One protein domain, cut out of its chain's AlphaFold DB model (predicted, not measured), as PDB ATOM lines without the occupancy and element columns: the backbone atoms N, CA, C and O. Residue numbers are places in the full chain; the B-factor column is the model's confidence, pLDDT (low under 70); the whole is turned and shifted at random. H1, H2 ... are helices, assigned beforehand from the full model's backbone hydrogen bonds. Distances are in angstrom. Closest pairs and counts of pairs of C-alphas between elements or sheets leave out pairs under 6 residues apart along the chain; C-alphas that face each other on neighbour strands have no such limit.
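Overview. This is residues 87 to 166 of the 166 residues of an uncharacterized protein of Brachionus plicatilis (UniProt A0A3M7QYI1). The longest helix, H2, lies side by side with H4, while H1 is nearly end to end with H4 and mostly sticks out, with residues 93 to 98 and 100 to 104 free. Short H3 follows H2. The 80 printed residues, all helix by class, hold H1, H2, H3 and H4 in that order; they are loose, radius of gyration of the C-alphas 15.3 A, and span 50 by 25 by 14 A, only just elongated.

Along the chain. Find C-alpha 111 at (-10.671, -14.285, -36.423); H2 runs to 132, 31.7 A. H3 is residues 134 to 138, H4 148 to 165, 26.1 A, and H1 89 to 104, 23.9 A, from (6.068, -27.965, -26.595).

Arrangement. H2 and H4 touch, closest at C-alphas 129 and 155, 5.4 A, the same way at a shallow tilt of 15 degrees. H2, with residues 129 to 130 alone, and H3 only just touch, only at the corner, with 3 pairs of C-alphas within 8 A; Cys 130 and Tyr 136 have the closest C-alphas, 5.1 A. H1 and H4 are close but not clearly touching, C-alphas 92 and 149 at 7.8 A. H1 and H2 are apart. In H2 and H4 every O i to N i+4 pair is within hydrogen-bond range; H1 has 11 of 12, H3 0 of 1, with 1 of 2 O i to N i+3 pairs.

Size, cuts and confidence. C-alphas 106 and 166, the farthest apart, are 50.7 A apart. The printed part has no cut and no long link. Look for pLDDT under 70 at residues 87 to 118 and 165 to 166.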
ATOM      1  N   THR A  87      11.600 -27.095 -30.679       49.16
ATOM      2  CA  THR A  87      10.676 -28.115 -30.106       49.16
ATOM      3  C   THR A  87       9.180 -27.748 -29.986       49.16
ATOM      4  O   THR A  87       8.830 -26.626 -29.612       49.16
ATOM      5  N   PRO A  88       8.274 -28.722 -30.233       52.66
ATOM      6  CA  PRO A  88       6.825 -28.506 -30.357       52.66
ATOM      7  C   PRO A  88       6.120 -28.091 -29.054       52.66
ATOM      8  O   PRO A  88       5.124 -27.374 -29.105       52.66
ATOM      9  N   ASN A  89       6.649 -28.424 -27.871       50.31
ATOM     10  CA  ASN A  89       6.068 -27.965 -26.595       50.31
ATOM     11  C   ASN A  89       6.190 -26.445 -26.379       50.31
ATOM     12  O   ASN A  89       5.410 -25.856 -25.627       50.31
ATOM     13  N   ASN A  90       7.137 -25.784 -27.051       55.84
ATOM     14  CA  ASN A  90       7.224 -24.326 -27.028       55.84
ATOM     15  C   ASN A  90       6.179 -23.661 -27.929       55.84
ATOM     16  O   ASN A  90       5.845 -22.511 -27.664       55.84
ATOM     17  N   VAL A  91       5.627 -24.362 -28.926       48.81
ATOM     18  CA  VAL A  91       4.687 -23.818 -29.924       48.81
ATOM     19  C   VAL A  91       3.401 -23.324 -29.266       48.81
ATOM     20  O   VAL A  91       3.021 -22.171 -29.446       48.81
ATOM     21  N   VAL A  92       2.776 -24.136 -28.407       53.81
ATOM     22  CA  VAL A  92       1.537 -23.744 -27.706       53.81
ATOM     23  C   VAL A  92       1.778 -22.525 -26.802       53.81
ATOM     24  O   VAL A  92       1.052 -21.536 -26.869       53.81
ATOM     25  N   ARG A  93       2.879 -22.528 -26.037       58.25
ATOM     26  CA  ARG A  93       3.266 -21.393 -25.176       58.25
ATOM     27  C   ARG A  93       3.643 -20.134 -25.956       58.25
ATOM     28  O   ARG A  93       3.490 -19.029 -25.432       58.25
ATOM     29  N   LEU A  94       4.201 -20.266 -27.158       53.41
ATOM     30  CA  LEU A  94       4.546 -19.121 -27.999       53.41
ATOM     31  C   LEU A  94       3.297 -18.546 -28.663       53.41
ATOM     32  O   LEU A  94       3.172 -17.328 -28.726       53.41
ATOM     33  N   TYR A  95       2.368 -19.401 -29.090       56.25
ATOM     34  CA  TYR A  95       1.070 -18.997 -29.618       56.25
ATOM     35  C   TYR A  95       0.300 -18.127 -28.613       56.25
ATOM     36  O   TYR A  95      -0.115 -17.017 -28.950       56.25
ATOM     37  N   ASP A  96       0.233 -18.551 -27.347       61.91
ATOM     38  CA  ASP A  96      -0.389 -17.760 -26.277       61.91
ATOM     39  C   ASP A  96       0.323 -16.418 -26.054       61.91
ATOM     40  O   ASP A  96      -0.318 -15.379 -25.894       61.91
ATOM     41  N   LYS A  97       1.662 -16.394 -26.113       66.12
ATOM     42  CA  LYS A  97       2.443 -15.151 -25.988       66.12
ATOM     43  C   LYS A  97       2.209 -14.177 -27.143       66.12
ATOM     44  O   LYS A  97       2.231 -12.968 -26.918       66.12
ATOM     45  N   ILE A  98       2.027 -14.678 -28.363       62.94
ATOM     46  CA  ILE A  98       1.745 -13.863 -29.554       62.94
ATOM     47  C   ILE A  98       0.338 -13.296 -29.466       62.94
ATOM     48  O   ILE A  98       0.161 -12.102 -29.687       62.94
ATOM     49  N   LYS A  99      -0.642 -14.120 -29.084       64.44
ATOM     50  CA  LYS A  99      -2.021 -13.679 -28.866       64.44
ATOM     51  C   LYS A  99      -2.056 -12.509 -27.877       64.44
ATOM     52  O   LYS A  99      -2.442 -11.406 -28.244       64.44
ATOM     53  N   VAL A 100      -1.456 -12.695 -26.697       62.69
ATOM     54  CA  VAL A 100      -1.366 -11.654 -25.659       62.69
ATOM     55  C   VAL A 100      -0.633 -10.393 -26.139       62.69
ATOM     56  O   VAL A 100      -1.012  -9.286 -25.761       62.69
ATOM     57  N   LYS A 101       0.425 -10.517 -26.954       61.25
ATOM     58  CA  LYS A 101       1.158  -9.349 -27.475       61.25
ATOM     59  C   LYS A 101       0.373  -8.560 -28.521       61.25
ATOM     60  O   LYS A 101       0.476  -7.340 -28.530       61.25
ATOM     61  N   ASN A 102      -0.379  -9.221 -29.392       60.69
ATOM     62  CA  ASN A 102      -1.141  -8.528 -30.431       60.69
ATOM     63  C   ASN A 102      -2.420  -7.897 -29.887       60.69
ATOM     64  O   ASN A 102      -2.705  -6.754 -30.240       60.69
ATOM     65  N   ASP A 103      -3.082  -8.567 -28.938       63.56
ATOM     66  CA  ASP A 103      -4.210  -8.006 -28.189       63.56
ATOM     67  C   ASP A 103      -3.785  -6.713 -27.464       63.56
ATOM     68  O   ASP A 103      -4.472  -5.696 -27.529       63.56
ATOM     69  N   ARG A 104      -2.590  -6.706 -26.847       56.12
ATOM     70  CA  ARG A 104      -2.005  -5.512 -26.201       56.12
ATOM     71  C   ARG A 104      -1.618  -4.399 -27.174       56.12
ATOM     72  O   ARG A 104      -1.597  -3.240 -26.775       56.12
ATOM     73  N   ASN A 105      -1.295  -4.736 -28.420       61.97
ATOM     74  CA  ASN A 105      -0.864  -3.772 -29.431       61.97
ATOM     75  C   ASN A 105      -2.032  -3.230 -30.276       61.97
ATOM     76  O   ASN A 105      -1.786  -2.463 -31.206       61.97
ATOM     77  N   GLY A 106      -3.280  -3.637 -30.003       53.44
ATOM     78  CA  GLY A 106      -4.447  -3.254 -30.810       53.44
ATOM     79  C   GLY A 106      -4.392  -3.783 -32.248       53.44
ATOM     80  O   GLY A 106      -5.173  -3.366 -33.100       53.44
ATOM     81  N   ILE A 107      -3.469  -4.710 -32.525       62.16
ATOM     82  CA  ILE A 107      -3.363  -5.427 -33.792       62.16
ATOM     83  C   ILE A 107      -4.354  -6.582 -33.668       62.16
ATOM     84  O   ILE A 107      -3.977  -7.726 -33.436       62.16
ATOM     85  N   GLY A 108      -5.645  -6.249 -33.697       49.62
ATOM     86  CA  GLY A 108      -6.706  -7.243 -33.666       49.62
ATOM     87  C   GLY A 108      -6.502  -8.206 -34.828       49.62
ATOM     88  O   GLY A 108      -6.479  -7.792 -35.988       49.62
ATOM     89  N   TYR A 109      -6.319  -9.484 -34.519       54.22
ATOM     90  CA  TYR A 109      -6.377 -10.514 -35.539       54.22
ATOM     91  C   TYR A 109      -7.813 -10.601 -36.032       54.22
ATOM     92  O   TYR A 109      -8.736 -10.733 -35.226       54.22
ATOM     93  N   LYS A 110      -8.013 -10.561 -37.351       60.03
ATOM     94  CA  LYS A 110      -9.278 -11.038 -37.900       60.03
ATOM     95  C   LYS A 110      -9.364 -12.518 -37.546       60.03
ATOM     96  O   LYS A 110      -8.449 -13.281 -37.845       60.03
ATOM     97  N   GLU A 111     -10.430 -12.905 -36.859       58.78
ATOM     98  CA  GLU A 111     -10.671 -14.285 -36.423       58.78
ATOM     99  C   GLU A 111     -10.551 -15.284 -37.592       58.78
ATOM    100  O   GLU A 111     -10.062 -16.399 -37.414       58.78
ATOM    101  N   GLU A 112     -10.871 -14.833 -38.809       58.28
ATOM    102  CA  GLU A 112     -10.623 -15.538 -40.072       58.28
ATOM    103  C   GLU A 112      -9.154 -15.904 -40.308       58.28
ATOM    104  O   GLU A 112      -8.866 -17.086 -40.464       58.28
ATOM    105  N   GLU A 113      -8.217 -14.947 -40.275       60.97
ATOM    106  CA  GLU A 113      -6.785 -15.221 -40.520       60.97
ATOM    107  C   GLU A 113      -6.224 -16.212 -39.492       60.97
ATOM    108  O   GLU A 113      -5.374 -17.050 -39.795       60.97
ATOM    109  N   GLN A 114      -6.723 -16.151 -38.254       62.00
ATOM    110  CA  GLN A 114      -6.317 -17.075 -37.201       62.00
ATOM    111  C   GLN A 114      -6.844 -18.496 -37.439       62.00
ATOM    112  O   GLN A 114      -6.124 -19.475 -37.215       62.00
ATOM    113  N   ASN A 115      -8.102 -18.621 -37.853       63.09
ATOM    114  CA  ASN A 115      -8.707 -19.910 -38.156       63.09
ATOM    115  C   ASN A 115      -8.104 -20.527 -39.420       63.09
ATOM    116  O   ASN A 115      -7.873 -21.734 -39.450       63.09
ATOM    117  N   GLU A 116      -7.764 -19.708 -40.413       68.75
ATOM    118  CA  GLU A 116      -7.075 -20.135 -41.629       68.75
ATOM    119  C   GLU A 116      -5.683 -20.693 -41.312       68.75
ATOM    120  O   GLU A 116      -5.405 -21.849 -41.634       68.75
ATOM    121  N   ALA A 117      -4.869 -19.962 -40.543       67.81
ATOM    122  CA  ALA A 117      -3.547 -20.431 -40.122       67.81
ATOM    123  C   ALA A 117      -3.610 -21.716 -39.272       67.81
ATOM    124  O   ALA A 117      -2.771 -22.608 -39.407       67.81
ATOM    125  N   LYS A 118      -4.616 -21.850 -38.396       69.62
ATOM    126  CA  LYS A 118      -4.835 -23.084 -37.618       69.62
ATOM    127  C   LYS A 118      -5.230 -24.264 -38.499       69.62
ATOM    128  O   LYS A 118      -4.780 -25.379 -38.245       69.62
ATOM    129  N   ASN A 119      -6.090 -24.039 -39.488       73.31
ATOM    130  CA  ASN A 119      -6.543 -25.083 -40.401       73.31
ATOM    131  C   ASN A 119      -5.419 -25.529 -41.339       73.31
ATOM    132  O   ASN A 119      -5.277 -26.725 -41.588       73.31
ATOM    133  N   GLU A 120      -4.583 -24.595 -41.786       76.19
ATOM    134  CA  GLU A 120      -3.381 -24.881 -42.564       76.19
ATOM    135  C   GLU A 120      -2.371 -25.705 -41.759       76.19
ATOM    136  O   GLU A 120      -2.007 -26.800 -42.187       76.19
ATOM    137  N   ALA A 121      -2.036 -25.274 -40.538       76.19
ATOM    138  CA  ALA A 121      -1.156 -26.034 -39.648       76.19
ATOM    139  C   ALA A 121      -1.723 -27.425 -39.313       76.19
ATOM    140  O   ALA A 121      -0.985 -28.405 -39.229       76.19
ATOM    141  N   ARG A 122      -3.046 -27.544 -39.139       77.69
ATOM    142  CA  ARG A 122      -3.698 -28.841 -38.915       77.69
ATOM    143  C   ARG A 122      -3.512 -29.766 -40.114       77.69
ATOM    144  O   ARG A 122      -3.212 -30.940 -39.919       77.69
ATOM    145  N   ARG A 123      -3.706 -29.254 -41.331       80.38
ATOM    146  CA  ARG A 123      -3.559 -30.026 -42.568       80.38
ATOM    147  C   ARG A 123      -2.133 -30.552 -42.721       80.38
ATOM    148  O   ARG A 123      -1.975 -31.749 -42.921       80.38
ATOM    149  N   GLU A 124      -1.131 -29.693 -42.547       81.62
ATOM    150  CA  GLU A 124       0.283 -30.081 -42.648       81.62
ATOM    151  C   GLU A 124       0.654 -31.182 -41.646       81.62
ATOM    152  O   GLU A 124       1.224 -32.201 -42.029       81.62
ATOM    153  N   LEU A 125       0.258 -31.029 -40.377       81.69
ATOM    154  CA  LEU A 125       0.538 -32.035 -39.350       81.69
ATOM    155  C   LEU A 125      -0.183 -33.365 -39.620       81.69
ATOM    156  O   LEU A 125       0.366 -34.438 -39.376       81.69
ATOM    157  N   LEU A 126      -1.420 -33.328 -40.123       84.06
ATOM    158  CA  LEU A 126      -2.131 -34.555 -40.487       84.06
ATOM    159  C   LEU A 126      -1.490 -35.254 -41.685       84.06
ATOM    160  O   LEU A 126      -1.454 -36.485 -41.707       84.06
ATOM    161  N   ASP A 127      -0.999 -34.500 -42.665       84.19
ATOM    162  CA  ASP A 127      -0.283 -35.062 -43.806       84.19
ATOM    163  C   ASP A 127       1.029 -35.720 -43.352       84.19
ATOM    164  O   ASP A 127       1.251 -36.886 -43.676       84.19
ATOM    165  N   GLU A 128       1.808 -35.065 -42.487       86.06
ATOM    166  CA  GLU A 128       3.015 -35.639 -41.874       86.06
ATOM    167  C   GLU A 128       2.717 -36.934 -41.096       86.06
ATOM    168  O   GLU A 128       3.412 -37.941 -41.243       86.06
ATOM    169  N   LEU A 129       1.653 -36.948 -40.286       85.88
ATOM    170  CA  LEU A 129       1.245 -38.146 -39.548       85.88
ATOM    171  C   LEU A 129       0.866 -39.299 -40.493       85.88
ATOM    172  O   LEU A 129       1.208 -40.450 -40.224       85.88
ATOM    173  N   CYS A 130       0.179 -38.996 -41.598       87.06
ATOM    174  CA  CYS A 130      -0.203 -39.989 -42.603       87.06
ATOM    175  C   CYS A 130       0.998 -40.534 -43.389       87.06
ATOM    176  O   CYS A 130       0.962 -41.688 -43.817       87.06
ATOM    177  N   GLU A 131       2.033 -39.721 -43.608       87.31
ATOM    178  CA  GLU A 131       3.293 -40.164 -44.215       87.31
ATOM    179  C   GLU A 131       4.075 -41.088 -43.277       87.31
ATOM    180  O   GLU A 131       4.640 -42.089 -43.722       87.31
ATOM    181  N   LEU A 132       4.080 -40.784 -41.976       86.38
ATOM    182  CA  LEU A 132       4.753 -41.596 -40.962       86.38
ATOM    183  C   LEU A 132       4.044 -42.931 -40.718       86.38
ATOM    184  O   LEU A 132       4.693 -43.970 -40.617       86.38
ATOM    185  N   ASP A 133       2.721 -42.941 -40.613       84.50
ATOM    186  CA  ASP A 133       1.974 -44.188 -40.492       84.50
ATOM    187  C   ASP A 133       0.763 -44.181 -41.440       84.50
ATOM    188  O   ASP A 133      -0.233 -43.487 -41.198       84.50
ATOM    189  N   PRO A 134       0.810 -44.996 -42.516       85.12
ATOM    190  CA  PRO A 134      -0.269 -45.105 -43.491       85.12
ATOM    191  C   PRO A 134      -1.624 -45.474 -42.884       85.12
ATOM    192  O   PRO A 134      -2.654 -45.213 -43.509       85.12
ATOM    193  N   LYS A 135      -1.657 -46.042 -41.669       86.94
ATOM    194  CA  LYS A 135      -2.896 -46.329 -40.938       86.94
ATOM    195  C   LYS A 135      -3.781 -45.088 -40.812       86.94
ATOM    196  O   LYS A 135      -4.995 -45.190 -40.970       86.94
ATOM    197  N   TYR A 136      -3.196 -43.912 -40.583       82.06
ATOM    198  CA  TYR A 136      -3.953 -42.675 -40.368       82.06
ATOM    199  C   TYR A 136      -4.571 -42.113 -41.658       82.06
ATOM    200  O   TYR A 136      -5.520 -41.331 -41.597       82.06
ATOM    201  N   LYS A 137      -4.134 -42.571 -42.840       83.50
ATOM    202  CA  LYS A 137      -4.646 -42.103 -44.140       83.50
ATOM    203  C   LYS A 137      -6.151 -42.326 -44.310       83.50
ATOM    204  O   LYS A 137      -6.817 -41.527 -44.964       83.50
ATOM    205  N   HIS A 138      -6.683 -43.390 -43.711       80.31
ATOM    206  CA  HIS A 138      -8.096 -43.756 -43.814       80.31
ATOM    207  C   HIS A 138      -8.987 -43.101 -42.749       80.31
ATOM    208  O   HIS A 138     -10.201 -43.100 -42.909       80.31
ATOM    209  N   HIS A 139      -8.400 -42.486 -41.717       76.75
ATOM    210  CA  HIS A 139      -9.130 -41.891 -40.591       76.75
ATOM    211  C   HIS A 139      -9.085 -40.356 -40.598       76.75
ATOM    212  O   HIS A 139      -9.347 -39.721 -39.578       76.75
ATOM    213  N   LYS A 140      -8.752 -39.725 -41.737       74.44
ATOM    214  CA  LYS A 140      -8.629 -38.256 -41.837       74.44
ATOM    215  C   LYS A 140      -9.881 -37.513 -41.358       74.44
ATOM    216  O   LYS A 140      -9.747 -36.481 -40.707       74.44
ATOM    217  N   SER A 141     -11.071 -38.052 -41.619       74.38
ATOM    218  CA  SER A 141     -12.342 -37.479 -41.156       74.38
ATOM    219  C   SER A 141     -12.557 -37.587 -39.646       74.38
ATOM    220  O   SER A 141     -13.229 -36.749 -39.076       74.38
ATOM    221  N   GLU A 142     -11.994 -38.594 -38.978       78.38
ATOM    222  CA  GLU A 142     -12.093 -38.751 -37.516       78.38
ATOM    223  C   GLU A 142     -11.065 -37.877 -36.779       78.38
ATOM    224  O   GLU A 142     -11.182 -37.604 -35.580       78.38
ATOM    225  N   MET A 143     -10.031 -37.441 -37.501       79.25
ATOM    226  CA  MET A 143      -8.959 -36.590 -36.992       79.25
ATOM    227  C   MET A 143      -9.194 -35.098 -37.260       79.25
ATOM    228  O   MET A 143      -8.436 -34.273 -36.747       79.25
ATOM    229  N   SER A 144     -10.239 -34.726 -38.009       74.19
ATOM    230  CA  SER A 144     -10.594 -33.317 -38.251       74.19
ATOM    231  C   SER A 144     -10.842 -32.559 -36.949       74.19
ATOM    232  O   SER A 144     -10.447 -31.400 -36.811       74.19
ATOM    233  N   ASP A 145     -11.417 -33.254 -35.969       80.94
ATOM    234  CA  ASP A 145     -11.793 -32.697 -34.672       80.94
ATOM    235  C   ASP A 145     -10.625 -32.691 -33.679       80.94
ATOM    236  O   ASP A 145     -10.741 -32.206 -32.551       80.94
ATOM    237  N   TRP A 146      -9.463 -33.225 -34.065       82.44
ATOM    238  CA  TRP A 146      -8.314 -33.271 -33.175       82.44
ATOM    239  C   TRP A 146      -7.707 -31.878 -32.996       82.44
ATOM    240  O   TRP A 146      -7.612 -31.056 -33.918       82.44
ATOM    241  N   SER A 147      -7.263 -31.608 -31.767       80.25
ATOM    242  CA  SER A 147      -6.459 -30.428 -31.473       80.25
ATOM    243  C   SER A 147      -5.058 -30.581 -32.075       80.25
ATOM    244  O   SER A 147      -4.527 -31.689 -32.159       80.25
ATOM    245  N   LEU A 148      -4.424 -29.460 -32.439       76.56
ATOM    246  CA  LEU A 148      -3.041 -29.449 -32.948       76.56
ATOM    247  C   LEU A 148      -2.071 -30.152 -31.986       76.56
ATOM    248  O   LEU A 148      -1.169 -30.866 -32.412       76.56
ATOM    249  N   PHE A 149      -2.297 -29.994 -30.680       78.00
ATOM    250  CA  PHE A 149      -1.515 -30.663 -29.644       78.00
ATOM    251  C   PHE A 149      -1.613 -32.191 -29.739       78.00
ATOM    252  O   PHE A 149      -0.596 -32.877 -29.670       78.00
ATOM    253  N   LYS A 150      -2.826 -32.723 -29.933       79.44
ATOM    254  CA  LYS A 150      -3.051 -34.166 -30.053       79.44
ATOM    255  C   LYS A 150      -2.354 -34.737 -31.289       79.44
ATOM    256  O   LYS A 150      -1.690 -35.759 -31.176       79.44
ATOM    257  N   ILE A 151      -2.452 -34.051 -32.430       79.81
ATOM    258  CA  ILE A 151      -1.805 -34.479 -33.682       79.81
ATOM    259  C   ILE A 151      -0.278 -34.504 -33.511       79.81
ATOM    260  O   ILE A 151       0.355 -35.510 -33.821       79.81
ATOM    261  N   ASN A 152       0.308 -33.455 -32.923       78.50
ATOM    262  CA  ASN A 152       1.747 -33.408 -32.642       78.50
ATOM    263  C   ASN A 152       2.213 -34.518 -31.696       78.50
ATOM    264  O   ASN A 152       3.254 -35.133 -31.926       78.50
ATOM    265  N   SER A 153       1.452 -34.784 -30.632       78.44
ATOM    266  CA  SER A 153       1.771 -35.870 -29.705       78.44
ATOM    267  C   SER A 153       1.792 -37.222 -30.420       78.44
ATOM    268  O   SER A 153       2.674 -38.038 -30.158       78.44
ATOM    269  N   GLU A 154       0.846 -37.457 -31.329       85.31
ATOM    270  CA  GLU A 154       0.776 -38.701 -32.093       85.31
ATOM    271  C   GLU A 154       1.963 -38.837 -33.056       85.31
ATOM    272  O   GLU A 154       2.607 -39.880 -33.086       85.31
ATOM    273  N   ILE A 155       2.330 -37.764 -33.767       83.25
ATOM    274  CA  ILE A 155       3.523 -37.721 -34.633       83.25
ATOM    275  C   ILE A 155       4.783 -38.102 -33.847       83.25
ATOM    276  O   ILE A 155       5.581 -38.925 -34.302       83.25
ATOM    277  N   GLU A 156       4.973 -37.535 -32.652       83.56
ATOM    278  CA  GLU A 156       6.122 -37.872 -31.806       83.56
ATOM    279  C   GLU A 156       6.133 -39.345 -31.381       83.56
ATOM    280  O   GLU A 156       7.195 -39.978 -31.376       83.56
ATOM    281  N   VAL A 157       4.975 -39.895 -31.004       86.00
ATOM    282  CA  VAL A 157       4.839 -41.310 -30.630       86.00
ATOM    283  C   VAL A 157       5.173 -42.201 -31.824       86.00
ATOM    284  O   VAL A 157       5.989 -43.116 -31.689       86.00
ATOM    285  N   THR A 158       4.623 -41.896 -32.996       85.62
ATOM    286  CA  THR A 158       4.852 -42.645 -34.235       85.62
ATOM    287  C   THR A 158       6.326 -42.624 -34.634       85.62
ATOM    288  O   THR A 158       6.906 -43.679 -34.895       85.62
ATOM    289  N   ARG A 159       6.990 -41.463 -34.564       84.81
ATOM    290  CA  ARG A 159       8.442 -41.346 -34.794       84.81
ATOM    291  C   ARG A 159       9.257 -42.207 -33.832       84.81
ATOM    292  O   ARG A 159      10.150 -42.932 -34.261       84.81
ATOM    293  N   LYS A 160       8.943 -42.168 -32.532       85.69
ATOM    294  CA  LYS A 160       9.627 -42.992 -31.517       85.69
ATOM    295  C   LYS A 160       9.423 -44.487 -31.764       85.69
ATOM    296  O   LYS A 160      10.330 -45.272 -31.498       85.69
ATOM    297  N   LEU A 161       8.250 -44.889 -32.250       84.81
ATOM    298  CA  LEU A 161       7.954 -46.280 -32.593       84.81
ATOM    299  C   LEU A 161       8.704 -46.741 -33.844       84.81
ATOM    300  O   LEU A 161       9.250 -47.841 -33.828       84.81
ATOM    301  N   GLN A 162       8.776 -45.916 -34.891       79.31
ATOM    302  CA  GLN A 162       9.585 -46.216 -36.074       79.31
ATOM    303  C   GLN A 162      11.070 -46.349 -35.723       79.31
ATOM    304  O   GLN A 162      11.704 -47.318 -36.128       79.31
ATOM    305  N   LEU A 163      11.601 -45.442 -34.894       75.19
ATOM    306  CA  LEU A 163      13.000 -45.473 -34.459       75.19
ATOM    307  C   LEU A 163      13.351 -46.734 -33.647       75.19
ATOM    308  O   LEU A 163      14.488 -47.176 -33.673       75.19
ATOM    309  N   LYS A 164      12.391 -47.311 -32.911       73.50
ATOM    310  CA  LYS A 164      12.581 -48.575 -32.173       73.50
ATOM    311  C   LYS A 164      12.498 -49.823 -33.057       73.50
ATOM    312  O   LYS A 164      12.843 -50.904 -32.587       73.50
ATOM    313  N   ARG A 165      11.934 -49.702 -34.261       65.31
ATOM    314  CA  ARG A 165      11.766 -50.808 -35.217       65.31
ATOM    315  C   ARG A 165      12.890 -50.870 -36.253       65.31
ATOM    316  O   ARG A 165      13.046 -51.927 -36.858       65.31
ATOM    317  N   ALA A 166      13.597 -49.762 -36.472       56.44
ATOM    318  CA  ALA A 166      14.810 -49.674 -37.282       56.44
ATOM    319  C   ALA A 166      16.030 -50.176 -36.499       56.44
ATOM    320  O   ALA A 166      16.913 -50.781 -37.145       56.44
TER     321      ALA A 166